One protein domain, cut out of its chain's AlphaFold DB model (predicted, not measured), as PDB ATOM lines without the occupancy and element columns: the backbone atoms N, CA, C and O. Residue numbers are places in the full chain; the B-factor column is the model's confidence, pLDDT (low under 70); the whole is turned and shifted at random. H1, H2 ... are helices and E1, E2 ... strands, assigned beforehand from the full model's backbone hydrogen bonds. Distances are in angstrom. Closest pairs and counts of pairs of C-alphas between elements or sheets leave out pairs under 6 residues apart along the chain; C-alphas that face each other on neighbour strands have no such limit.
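This is residues 10 to 50 and 189 to 218 of the 219 residues of an uncharacterized protein of Desulfallas geothermicus DSM 3669 (UniProt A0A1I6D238). What is the main shape? A long, narrow sheet, chiefly the hairpin E1 and E2 with short E3 beside one end of E2, makes most of the length; beyond the E2 to E3 link lie two helices, H1 and H2, about perpendicular to each other. Residues 209 to 218, of which 209 to 216 belong to H2, stick out free. What is it built from? The printed part has 71 residues, with three named strands and then two named helices; the sheet's order is E1, E2, E3, antiparallel, and the class is mixed. Is it compact? It is extended, with a radius of gyration of the C-alphas of 18.2 A and spans of 55 by 26 by 21 A.

How do the strands pair? E1, residues 10 to 19, and E2, residues 25 to 35, form an antiparallel hairpin at 156 degrees, with N 15 and O 29 within hydrogen-bond range at 2.8 A. E3, residues 42 to 45, forms an antiparallel hairpin with E2 at 144 degrees, with N 34 and O 43 within range at 2.8 A. The three are a meander, each strand the antiparallel neighbour of the one before. How do the helices stand? H1, residues 189 to 203, with its residues 196 to 200 alone, only just touches H2, residues 207 to 216, with 3 pairs of C-alphas within 8 A, the closest those of Ala 196 and Phe 207 at 5.6 A; their lines stand about perpendicular, at 81 degrees. Neither is on the sheet, and in both every O i to N i+4 pair is within hydrogen-bond range.

Where does E1 run? It spans 25.9 A from C-alpha 10 at (65.761, -80.595, -7.127), and bends by 50 degrees at residue 16. How long are the others? E2 measures 32.1 A, E3 9.9 A, H1 21.0 A and H2 14.4 A, ending at C-alpha 216 at (75.713, -83.214, -23.962).

Is it unbroken? Residues 51 to 188 are not printed, and C-alphas 50 and 189 are 34.4 A apart across the cut. How far does it reach? The two C-alphas farthest apart, of Asn 23 and Gly 204, are 55.4 A apart. Where is confidence low? The model's pLDDT is under 70 at residue 49 and residues 217 to 218.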
ATOM      1  N   ILE A  10      64.971 -80.100  -8.251       94.31
ATOM      2  CA  ILE A  10      65.761 -80.595  -7.127       94.31
ATOM      3  C   ILE A  10      65.387 -79.783  -5.892       94.31
ATOM      4  O   ILE A  10      65.576 -78.570  -5.855       94.31
ATOM      5  N   VAL A  11      64.914 -80.469  -4.857       95.81
ATOM      6  CA  VAL A  11      64.604 -79.870  -3.555       95.81
ATOM      7  C   VAL A  11      65.620 -80.362  -2.538       95.81
ATOM      8  O   VAL A  11      65.817 -81.570  -2.384       95.81
ATOM      9  N   ARG A  12      66.256 -79.424  -1.832       95.44
ATOM     10  CA  ARG A  12      67.208 -79.702  -0.754       95.44
ATOM     11  C   ARG A  12      66.659 -79.192   0.563       95.44
ATOM     12  O   ARG A  12      66.246 -78.041   0.652       95.44
ATOM     13  N   GLU A  13      66.687 -80.047   1.571       94.19
ATOM     14  CA  GLU A  13      66.241 -79.721   2.923       94.19
ATOM     15  C   GLU A  13      67.380 -80.005   3.905       94.19
ATOM     16  O   GLU A  13      68.106 -80.994   3.766       94.19
ATOM     17  N   GLU A  14      67.553 -79.118   4.885       94.44
ATOM     18  CA  GLU A  14      68.467 -79.351   6.000       94.44
ATOM     19  C   GLU A  14      67.759 -80.204   7.053       94.44
ATOM     20  O   GLU A  14      66.658 -79.891   7.501       94.44
ATOM     21  N   VAL A  15      68.421 -81.278   7.466       92.94
ATOM     22  CA  VAL A  15      68.025 -82.098   8.604       92.94
ATOM     23  C   VAL A  15      69.102 -81.977   9.668       92.94
ATOM     24  O   VAL A  15      70.294 -82.104   9.380       92.94
ATOM     25  N   VAL A  16      68.678 -81.757  10.909       94.19
ATOM     26  CA  VAL A  16      69.546 -81.805  12.086       94.19
ATOM     27  C   VAL A  16      69.292 -83.122  12.802       94.19
ATOM     28  O   VAL A  16      68.152 -83.429  13.144       94.19
ATOM     29  N   LEU A  17      70.346 -83.898  13.034       93.19
ATOM     30  CA  LEU A  17      70.289 -85.094  13.871       93.19
ATOM     31  C   LEU A  17      71.365 -85.059  14.951       93.19
ATOM     32  O   LEU A  17      72.370 -84.366  14.809       93.19
ATOM     33  N   LEU A  18      71.159 -85.815  16.024       95.31
ATOM     34  CA  LEU A  18      72.173 -86.052  17.047       95.31
ATOM     35  C   LEU A  18      72.877 -87.373  16.707       95.31
ATOM     36  O   LEU A  18      72.252 -88.431  16.747       95.31
ATOM     37  N   ASP A  19      74.149 -87.310  16.308       88.50
ATOM     38  CA  ASP A  19      74.889 -88.473  15.796       88.50
ATOM     39  C   ASP A  19      75.545 -89.252  16.954       88.50
ATOM     40  O   ASP A  19      76.433 -88.700  17.615       88.50
ATOM     41  N   PRO A  20      75.179 -90.521  17.220       91.75
ATOM     42  CA  PRO A  20      75.837 -91.313  18.260       91.75
ATOM     43  C   PRO A  20      77.333 -91.514  17.974       91.75
ATOM     44  O   PRO A  20      78.127 -91.568  18.908       91.75
ATOM     45  N   GLY A  21      77.753 -91.527  16.701       89.19
ATOM     46  CA  GLY A  21      79.168 -91.579  16.319       89.19
ATOM     47  C   GLY A  21      79.944 -90.295  16.638       89.19
ATOM     48  O   GLY A  21      81.149 -90.227  16.416       89.19
ATOM     49  N   SER A  22      79.268 -89.257  17.133       89.19
ATOM     50  CA  SER A  22      79.850 -87.987  17.580       89.19
ATOM     51  C   SER A  22      79.310 -87.573  18.957       89.19
ATOM     52  O   SER A  22      79.102 -86.385  19.206       89.19
ATOM     53  N   ASN A  23      79.049 -88.544  19.845       94.31
ATOM     54  CA  ASN A  23      78.515 -88.323  21.198       94.31
ATOM     55  C   ASN A  23      77.240 -87.462  21.222       94.31
ATOM     56  O   ASN A  23      77.093 -86.580  22.064       94.31
ATOM     57  N   PHE A  24      76.326 -87.698  20.277       95.38
ATOM     58  CA  PHE A  24      75.075 -86.947  20.129       95.38
ATOM     59  C   PHE A  24      75.265 -85.442  19.885       95.38
ATOM     60  O   PHE A  24      74.363 -84.650  20.143       95.38
ATOM     61  N   THR A  25      76.406 -85.029  19.330       95.50
ATOM     62  CA  THR A  25      76.581 -83.648  18.861       95.50
ATOM     63  C   THR A  25      75.641 -83.378  17.674       95.50
ATOM     64  O   THR A  25      75.554 -84.226  16.775       95.50
ATOM     65  N   PRO A  26      74.950 -82.216  17.621       95.38
ATOM     66  CA  PRO A  26      74.131 -81.841  16.476       95.38
ATOM     67  C   PRO A  26      74.928 -81.842  15.174       95.38
ATOM     68  O   PRO A  26      75.943 -81.161  15.033       95.38
ATOM     69  N   LYS A  27      74.428 -82.590  14.197       92.19
ATOM     70  CA  LYS A  27      74.998 -82.725  12.865       92.19
ATOM     71  C   LYS A  27      73.955 -82.343  11.832       92.19
ATOM     72  O   LYS A  27      72.863 -82.908  11.788       92.19
ATOM     73  N   LYS A  28      74.326 -81.389  10.985       92.31
ATOM     74  CA  LYS A  28      73.535 -80.960   9.836       92.31
ATOM     75  C   LYS A  28      73.817 -81.869   8.649       92.31
ATOM     76  O   LYS A  28      74.973 -82.164   8.341       92.31
ATOM     77  N   MET A  29      72.760 -82.301   7.981       89.75
ATOM     78  CA  MET A  29      72.828 -83.068   6.746       89.75
ATOM     79  C   MET A  29      71.863 -82.470   5.731       89.75
ATOM     80  O   MET A  29      70.796 -81.989   6.098       89.75
ATOM     81  N   ILE A  30      72.228 -82.531   4.454       91.12
ATOM     82  CA  ILE A  30      71.329 -82.159   3.365       91.12
ATOM     83  C   ILE A  30      70.691 -83.430   2.822       91.12
ATOM     84  O   ILE A  30      71.398 -84.358   2.427       91.12
ATOM     85  N   VAL A  31      69.362 -83.459   2.795       92.62
ATOM     86  CA  VAL A  31      68.603 -84.463   2.047       92.62
ATOM     87  C   VAL A  31      68.167 -83.857   0.722       92.62
ATOM     88  O   VAL A  31      67.759 -82.698   0.664       92.62
ATOM     89  N   GLU A  32      68.267 -84.635  -0.351       95.44
ATOM     90  CA  GLU A  32      67.924 -84.182  -1.696       95.44
ATOM     91  C   GLU A  32      66.792 -85.043  -2.268       95.44
ATOM     92  O   GLU A  32      66.846 -86.275  -2.241       95.44
ATOM     93  N   LYS A  33      65.753 -84.383  -2.779       96.31
ATOM     94  CA  LYS A  33      64.668 -84.980  -3.561       96.31
ATOM     95  C   LYS A  33      64.819 -84.525  -5.007       96.31
ATOM     96  O   LYS A  33      64.936 -83.326  -5.256       96.31
ATOM     97  N   ARG A  34      64.799 -85.467  -5.943       95.75
ATOM     98  CA  ARG A  34      64.776 -85.215  -7.387       95.75
ATOM     99  C   ARG A  34      63.440 -85.669  -7.943       95.75
ATOM    100  O   ARG A  34      62.955 -86.726  -7.548       95.75
ATOM    101  N   PHE A  35      62.879 -84.883  -8.846       95.06
ATOM    102  CA  PHE A  35      61.616 -85.190  -9.502       95.06
ATOM    103  C   PHE A  35      61.897 -85.465 -10.972       95.06
ATOM    104  O   PHE A  35      62.539 -84.646 -11.634       95.06
ATOM    105  N   ASP A  36      61.443 -86.615 -11.458       93.81
ATOM    106  CA  ASP A  36      61.490 -86.951 -12.873       93.81
ATOM    107  C   ASP A  36      60.457 -86.086 -13.619       93.81
ATOM    108  O   ASP A  36      59.256 -86.235 -13.375       93.81
ATOM    109  N   PRO A  37      60.890 -85.168 -14.503       91.12
ATOM    110  CA  PRO A  37      59.974 -84.300 -15.236       91.12
ATOM    111  C   PRO A  37      59.090 -85.065 -16.230       91.12
ATOM    112  O   PRO A  37      58.076 -84.520 -16.653       91.12
ATOM    113  N   LEU A  38      59.459 -86.296 -16.599       93.88
ATOM    114  CA  LEU A  38      58.701 -87.117 -17.535       93.88
ATOM    115  C   LEU A  38      57.580 -87.883 -16.835       93.88
ATOM    116  O   LEU A  38      56.443 -87.903 -17.290       93.88
ATOM    117  N   THR A  39      57.900 -88.547 -15.728       93.94
ATOM    118  CA  THR A  39      56.970 -89.485 -15.080       93.94
ATOM    119  C   THR A  39      56.308 -88.921 -13.828       93.94
ATOM    120  O   THR A  39      55.308 -89.475 -13.368       93.94
ATOM    121  N   GLY A  40      56.864 -87.844 -13.266       92.31
ATOM    122  CA  GLY A  40      56.506 -87.318 -11.949       92.31
ATOM    123  C   GLY A  40      57.067 -88.135 -10.780       92.31
ATOM    124  O   GLY A  40      56.806 -87.790  -9.626       92.31
ATOM    125  N   ASP A  41      57.834 -89.198 -11.049       95.31
ATOM    126  CA  ASP A  41      58.407 -90.051 -10.009       95.31
ATOM    127  C   ASP A  41      59.416 -89.258  -9.155       95.31
ATOM    128  O   ASP A  41      60.159 -88.396  -9.634       95.31
ATOM    129  N   VAL A  42      59.445 -89.546  -7.851       95.88
ATOM    130  CA  VAL A  42      60.301 -88.842  -6.885       95.88
ATOM    131  C   VAL A  42      61.393 -89.769  -6.378       95.88
ATOM    132  O   VAL A  42      61.121 -90.804  -5.775       95.88
ATOM    133  N   SER A  43      62.642 -89.350  -6.549       95.56
ATOM    134  CA  SER A  43      63.820 -90.036  -6.023       95.56
ATOM    135  C   SER A  43      64.406 -89.290  -4.829       95.56
ATOM    136  O   SER A  43      64.564 -88.070  -4.860       95.56
ATOM    137  N   ARG A  44      64.779 -90.021  -3.774       94.31
ATOM    138  CA  ARG A  44      65.533 -89.481  -2.632       94.31
ATOM    139  C   ARG A  44      66.999 -89.855  -2.779       94.31
ATOM    140  O   ARG A  44      67.329 -91.035  -2.839       94.31
ATOM    141  N   VAL A  45      67.871 -88.857  -2.810       91.25
ATOM    142  CA  VAL A  45      69.316 -89.070  -2.904       91.25
ATOM    143  C   VAL A  45      69.894 -89.070  -1.499       91.25
ATOM    144  O   VAL A  45      69.879 -88.057  -0.799       91.25
ATOM    145  N   VAL A  46      70.391 -90.233  -1.087       84.44
ATOM    146  CA  VAL A  46      71.000 -90.446   0.225       84.44
ATOM    147  C   VAL A  46      72.486 -90.719   0.036       84.44
ATOM    148  O   VAL A  46      72.879 -91.669  -0.639       84.44
ATOM    149  N   GLY A  47      73.326 -89.873   0.632       75.00
ATOM    150  CA  GLY A  47      74.779 -90.018   0.576       75.00
ATOM    151  C   GLY A  47      75.284 -91.081   1.549       75.00
ATOM    152  O   GLY A  47      75.671 -90.758   2.673       75.00
ATOM    153  N   PHE A  48      75.321 -92.345   1.131       74.06
ATOM    154  CA  PHE A  48      75.991 -93.398   1.895       74.06
ATOM    155  C   PHE A  48      77.510 -93.285   1.717       74.06
ATOM    156  O   PHE A  48      78.029 -93.454   0.619       74.06
ATOM    157  N   LYS A  49      78.253 -93.012   2.798       68.31
ATOM    158  CA  LYS A  49      79.711 -92.781   2.715       68.31
ATOM    159  C   LYS A  49      80.531 -94.032   2.365       68.31
ATOM    160  O   LYS A  49      81.667 -93.878   1.930       68.31
ATOM    161  N   LYS A  50      80.006 -95.245   2.595       70.62
ATOM    162  CA  LYS A  50      80.719 -96.528   2.412       70.62
ATOM    163  C   LYS A  50      79.751 -97.697   2.177       70.62
ATOM    164  O   LYS A  50      79.707 -98.627   2.974       70.62
ATOM    165  N   HIS A 189      55.201 -97.125 -19.243       95.25
ATOM    166  CA  HIS A 189      55.135 -96.691 -20.641       95.25
ATOM    167  C   HIS A 189      54.067 -95.602 -20.839       95.25
ATOM    168  O   HIS A 189      54.359 -94.548 -21.395       95.25
ATOM    169  N   ARG A 190      52.863 -95.792 -20.279       96.50
ATOM    170  CA  ARG A 190      51.787 -94.794 -20.321       96.50
ATOM    171  C   ARG A 190      52.199 -93.459 -19.703       96.50
ATOM    172  O   ARG A 190      51.945 -92.424 -20.308       96.50
ATOM    173  N   ARG A 191      52.826 -93.472 -18.518       96.69
ATOM    174  CA  ARG A 191      53.301 -92.237 -17.866       96.69
ATOM    175  C   ARG A 191      54.343 -91.521 -18.718       96.69
ATOM    176  O   ARG A 191      54.231 -90.313 -18.878       96.69
ATOM    177  N   CYS A 192      55.293 -92.254 -19.303       96.25
ATOM    178  CA  CYS A 192      56.303 -91.665 -20.181       96.25
ATOM    179  C   CYS A 192      55.685 -90.985 -21.407       96.25
ATOM    180  O   CYS A 192      56.047 -89.857 -21.715       96.25
ATOM    181  N   MET A 193      54.731 -91.637 -22.080       96.06
ATOM    182  CA  MET A 193      54.055 -91.047 -23.242       96.06
ATOM    183  C   MET A 193      53.270 -89.792 -22.863       96.06
ATOM    184  O   MET A 193      53.465 -88.748 -23.471       96.06
ATOM    185  N   MET A 194      52.434 -89.872 -21.822       96.38
ATOM    186  CA  MET A 194      51.639 -88.727 -21.367       96.38
ATOM    187  C   MET A 194      52.529 -87.555 -20.937       96.38
ATOM    188  O   MET A 194      52.210 -86.404 -21.219       96.38
ATOM    189  N   GLY A 195      53.650 -87.838 -20.270       95.81
ATOM    190  CA  GLY A 195      54.625 -86.823 -19.884       95.81
ATOM    191  C   GLY A 195      55.326 -86.180 -21.077       95.81
ATOM    192  O   GLY A 195      55.487 -84.962 -21.104       95.81
ATOM    193  N   ALA A 196      55.707 -86.973 -22.082       95.94
ATOM    194  CA  ALA A 196      56.313 -86.458 -23.307       95.94
ATOM    195  C   ALA A 196      55.321 -85.595 -24.110       95.94
ATOM    196  O   ALA A 196      55.691 -84.521 -24.579       95.94
ATOM    197  N   GLU A 197      54.059 -86.021 -24.213       96.00
ATOM    198  CA  GLU A 197      52.984 -85.255 -24.856       96.00
ATOM    199  C   GLU A 197      52.719 -83.926 -24.136       96.00
ATOM    200  O   GLU A 197      52.662 -82.875 -24.774       96.00
ATOM    201  N   ASP A 198      52.607 -83.947 -22.806       95.12
ATOM    202  CA  ASP A 198      52.419 -82.742 -21.992       95.12
ATOM    203  C   ASP A 198      53.621 -81.788 -22.099       95.12
ATOM    204  O   ASP A 198      53.447 -80.574 -22.242       95.12
ATOM    205  N   PHE A 199      54.845 -82.324 -22.107       94.56
ATOM    206  CA  PHE A 199      56.058 -81.539 -22.335       94.56
ATOM    207  C   PHE A 199      56.051 -80.881 -23.719       94.56
ATOM    208  O   PHE A 199      56.302 -79.676 -23.826       94.56
ATOM    209  N   ALA A 200      55.722 -81.634 -24.770       95.12
ATOM    210  CA  ALA A 200      55.643 -81.113 -26.128       95.12
ATOM    211  C   ALA A 200      54.556 -80.040 -26.261       95.12
ATOM    212  O   ALA A 200      54.802 -78.990 -26.852       95.12
ATOM    213  N   TRP A 201      53.389 -80.242 -25.643       95.06
ATOM    214  CA  TRP A 201      52.308 -79.256 -25.625       95.06
ATOM    215  C   TRP A 201      52.715 -77.947 -24.925       95.06
ATOM    216  O   TRP A 201      52.416 -76.862 -25.426       95.06
ATOM    217  N   LYS A 202      53.439 -78.025 -23.799       93.12
ATOM    218  CA  LYS A 202      53.881 -76.844 -23.029       93.12
ATOM    219  C   LYS A 202      55.040 -76.086 -23.668       93.12
ATOM    220  O   LYS A 202      55.123 -74.867 -23.528       93.12
ATOM    221  N   THR A 203      55.972 -76.800 -24.295       92.25
ATOM    222  CA  THR A 203      57.268 -76.240 -24.722       92.25
ATOM    223  C   THR A 203      57.405 -76.089 -26.234       92.25
ATOM    224  O   THR A 203      58.225 -75.291 -26.692       92.25
ATOM    225  N   GLY A 204      56.619 -76.839 -27.010       94.75
ATOM    226  CA  GLY A 204      56.777 -76.979 -28.457       94.75
ATOM    227  C   GLY A 204      57.992 -77.816 -28.874       94.75
ATOM    228  O   GLY A 204      58.444 -77.679 -30.009       94.75
ATOM    229  N   LYS A 205      58.557 -78.631 -27.973       94.38
ATOM    230  CA  LYS A 205      59.781 -79.411 -28.201       94.38
ATOM    231  C   LYS A 205      59.605 -80.888 -27.855       94.38
ATOM    232  O   LYS A 205      58.801 -81.225 -26.992       94.38
ATOM    233  N   ASP A 206      60.408 -81.751 -28.473       94.62
ATOM    234  CA  ASP A 206      60.509 -83.155 -28.071       94.62
ATOM    235  C   ASP A 206      61.280 -83.295 -26.747       94.62
ATOM    236  O   ASP A 206      62.312 -82.650 -26.528       94.62
ATOM    237  N   PHE A 207      60.761 -84.125 -25.840       94.38
ATOM    238  CA  PHE A 207      61.360 -84.320 -24.520       94.38
ATOM    239  C   PHE A 207      62.735 -84.994 -24.598       94.38
ATOM    240  O   PHE A 207      63.658 -84.607 -23.877       94.38
ATOM    241  N   TRP A 208      62.880 -86.008 -25.451       94.25
ATOM    242  CA  TRP A 208      64.092 -86.815 -25.540       94.25
ATOM    243  C   TRP A 208      65.231 -86.033 -26.189       94.25
ATOM    244  O   TRP A 208      66.352 -86.075 -25.682       94.25
ATOM    245  N   ASP A 209      64.940 -85.251 -27.228       93.94
ATOM    246  CA  ASP A 209      65.899 -84.328 -27.838       93.94
ATOM    247  C   ASP A 209      66.421 -83.313 -26.815       93.94
ATOM    248  O   ASP A 209      67.631 -83.095 -26.699       93.94
ATOM    249  N   GLU A 210      65.531 -82.719 -26.014       93.06
ATOM    250  CA  GLU A 210      65.929 -81.789 -24.955       93.06
ATOM    251  C   GLU A 210      66.731 -82.483 -23.846       93.06
ATOM    252  O   GLU A 210      67.703 -81.903 -23.355       93.06
ATOM    253  N   LEU A 211      66.390 -83.723 -23.477       92.31
ATOM    254  CA  LEU A 211      67.166 -84.514 -22.518       92.31
ATOM    255  C   LEU A 211      68.579 -84.799 -23.040       92.31
ATOM    256  O   LEU A 211      69.557 -84.585 -22.322       92.31
ATOM    257  N   ILE A 212      68.707 -85.232 -24.294       92.12
ATOM    258  CA  ILE A 212      70.000 -85.497 -24.937       92.12
ATOM    259  C   ILE A 212      70.833 -84.214 -25.003       92.12
ATOM    260  O   ILE A 212      72.013 -84.227 -24.643       92.12
ATOM    261  N   ASN A 213      70.230 -83.099 -25.420       90.56
ATOM    262  CA  ASN A 213      70.906 -81.804 -25.464       90.56
ATOM    263  C   ASN A 213      71.373 -81.381 -24.068       90.56
ATOM    264  O   ASN A 213      72.539 -81.034 -23.891       90.56
ATOM    265  N   TYR A 214      70.508 -81.485 -23.059       87.25
ATOM    266  CA  TYR A 214      70.849 -81.162 -21.675       87.25
ATOM    267  C   TYR A 214      72.056 -81.962 -21.157       87.25
ATOM    268  O   TYR A 214      72.899 -81.405 -20.451       87.25
ATOM    269  N   LEU A 215      72.157 -83.248 -21.510       86.56
ATOM    270  CA  LEU A 215      73.261 -84.114 -21.090       86.56
ATOM    271  C   LEU A 215      74.572 -83.807 -21.830       86.56
ATOM    272  O   LEU A 215      75.619 -83.757 -21.189       86.56
ATOM    273  N   LYS A 216      74.525 -83.534 -23.143       81.19
ATOM    274  CA  LYS A 216      75.713 -83.214 -23.962       81.19
ATOM    275  C   LYS A 216      76.463 -81.967 -23.492       81.19
ATOM    276  O   LYS A 216      77.681 -81.924 -23.576       81.19
ATOM    277  N   PHE A 217      75.753 -80.951 -23.000       63.22
ATOM    278  CA  PHE A 217      76.368 -79.697 -22.545       63.22
ATOM    279  C   PHE A 217      76.849 -79.734 -21.082       63.22
ATOM    280  O   PHE A 217      77.225 -78.696 -20.537       63.22
ATOM    281  N   ARG A 218      76.807 -80.901 -20.418       58.97
ATOM    282  CA  ARG A 218      77.217 -81.071 -19.010       58.97
ATOM    283  C   ARG A 218      78.296 -82.133 -18.771       58.97
ATOM    284  O   ARG A 218      78.707 -82.292 -17.622       58.97
TER     285      ARG A 218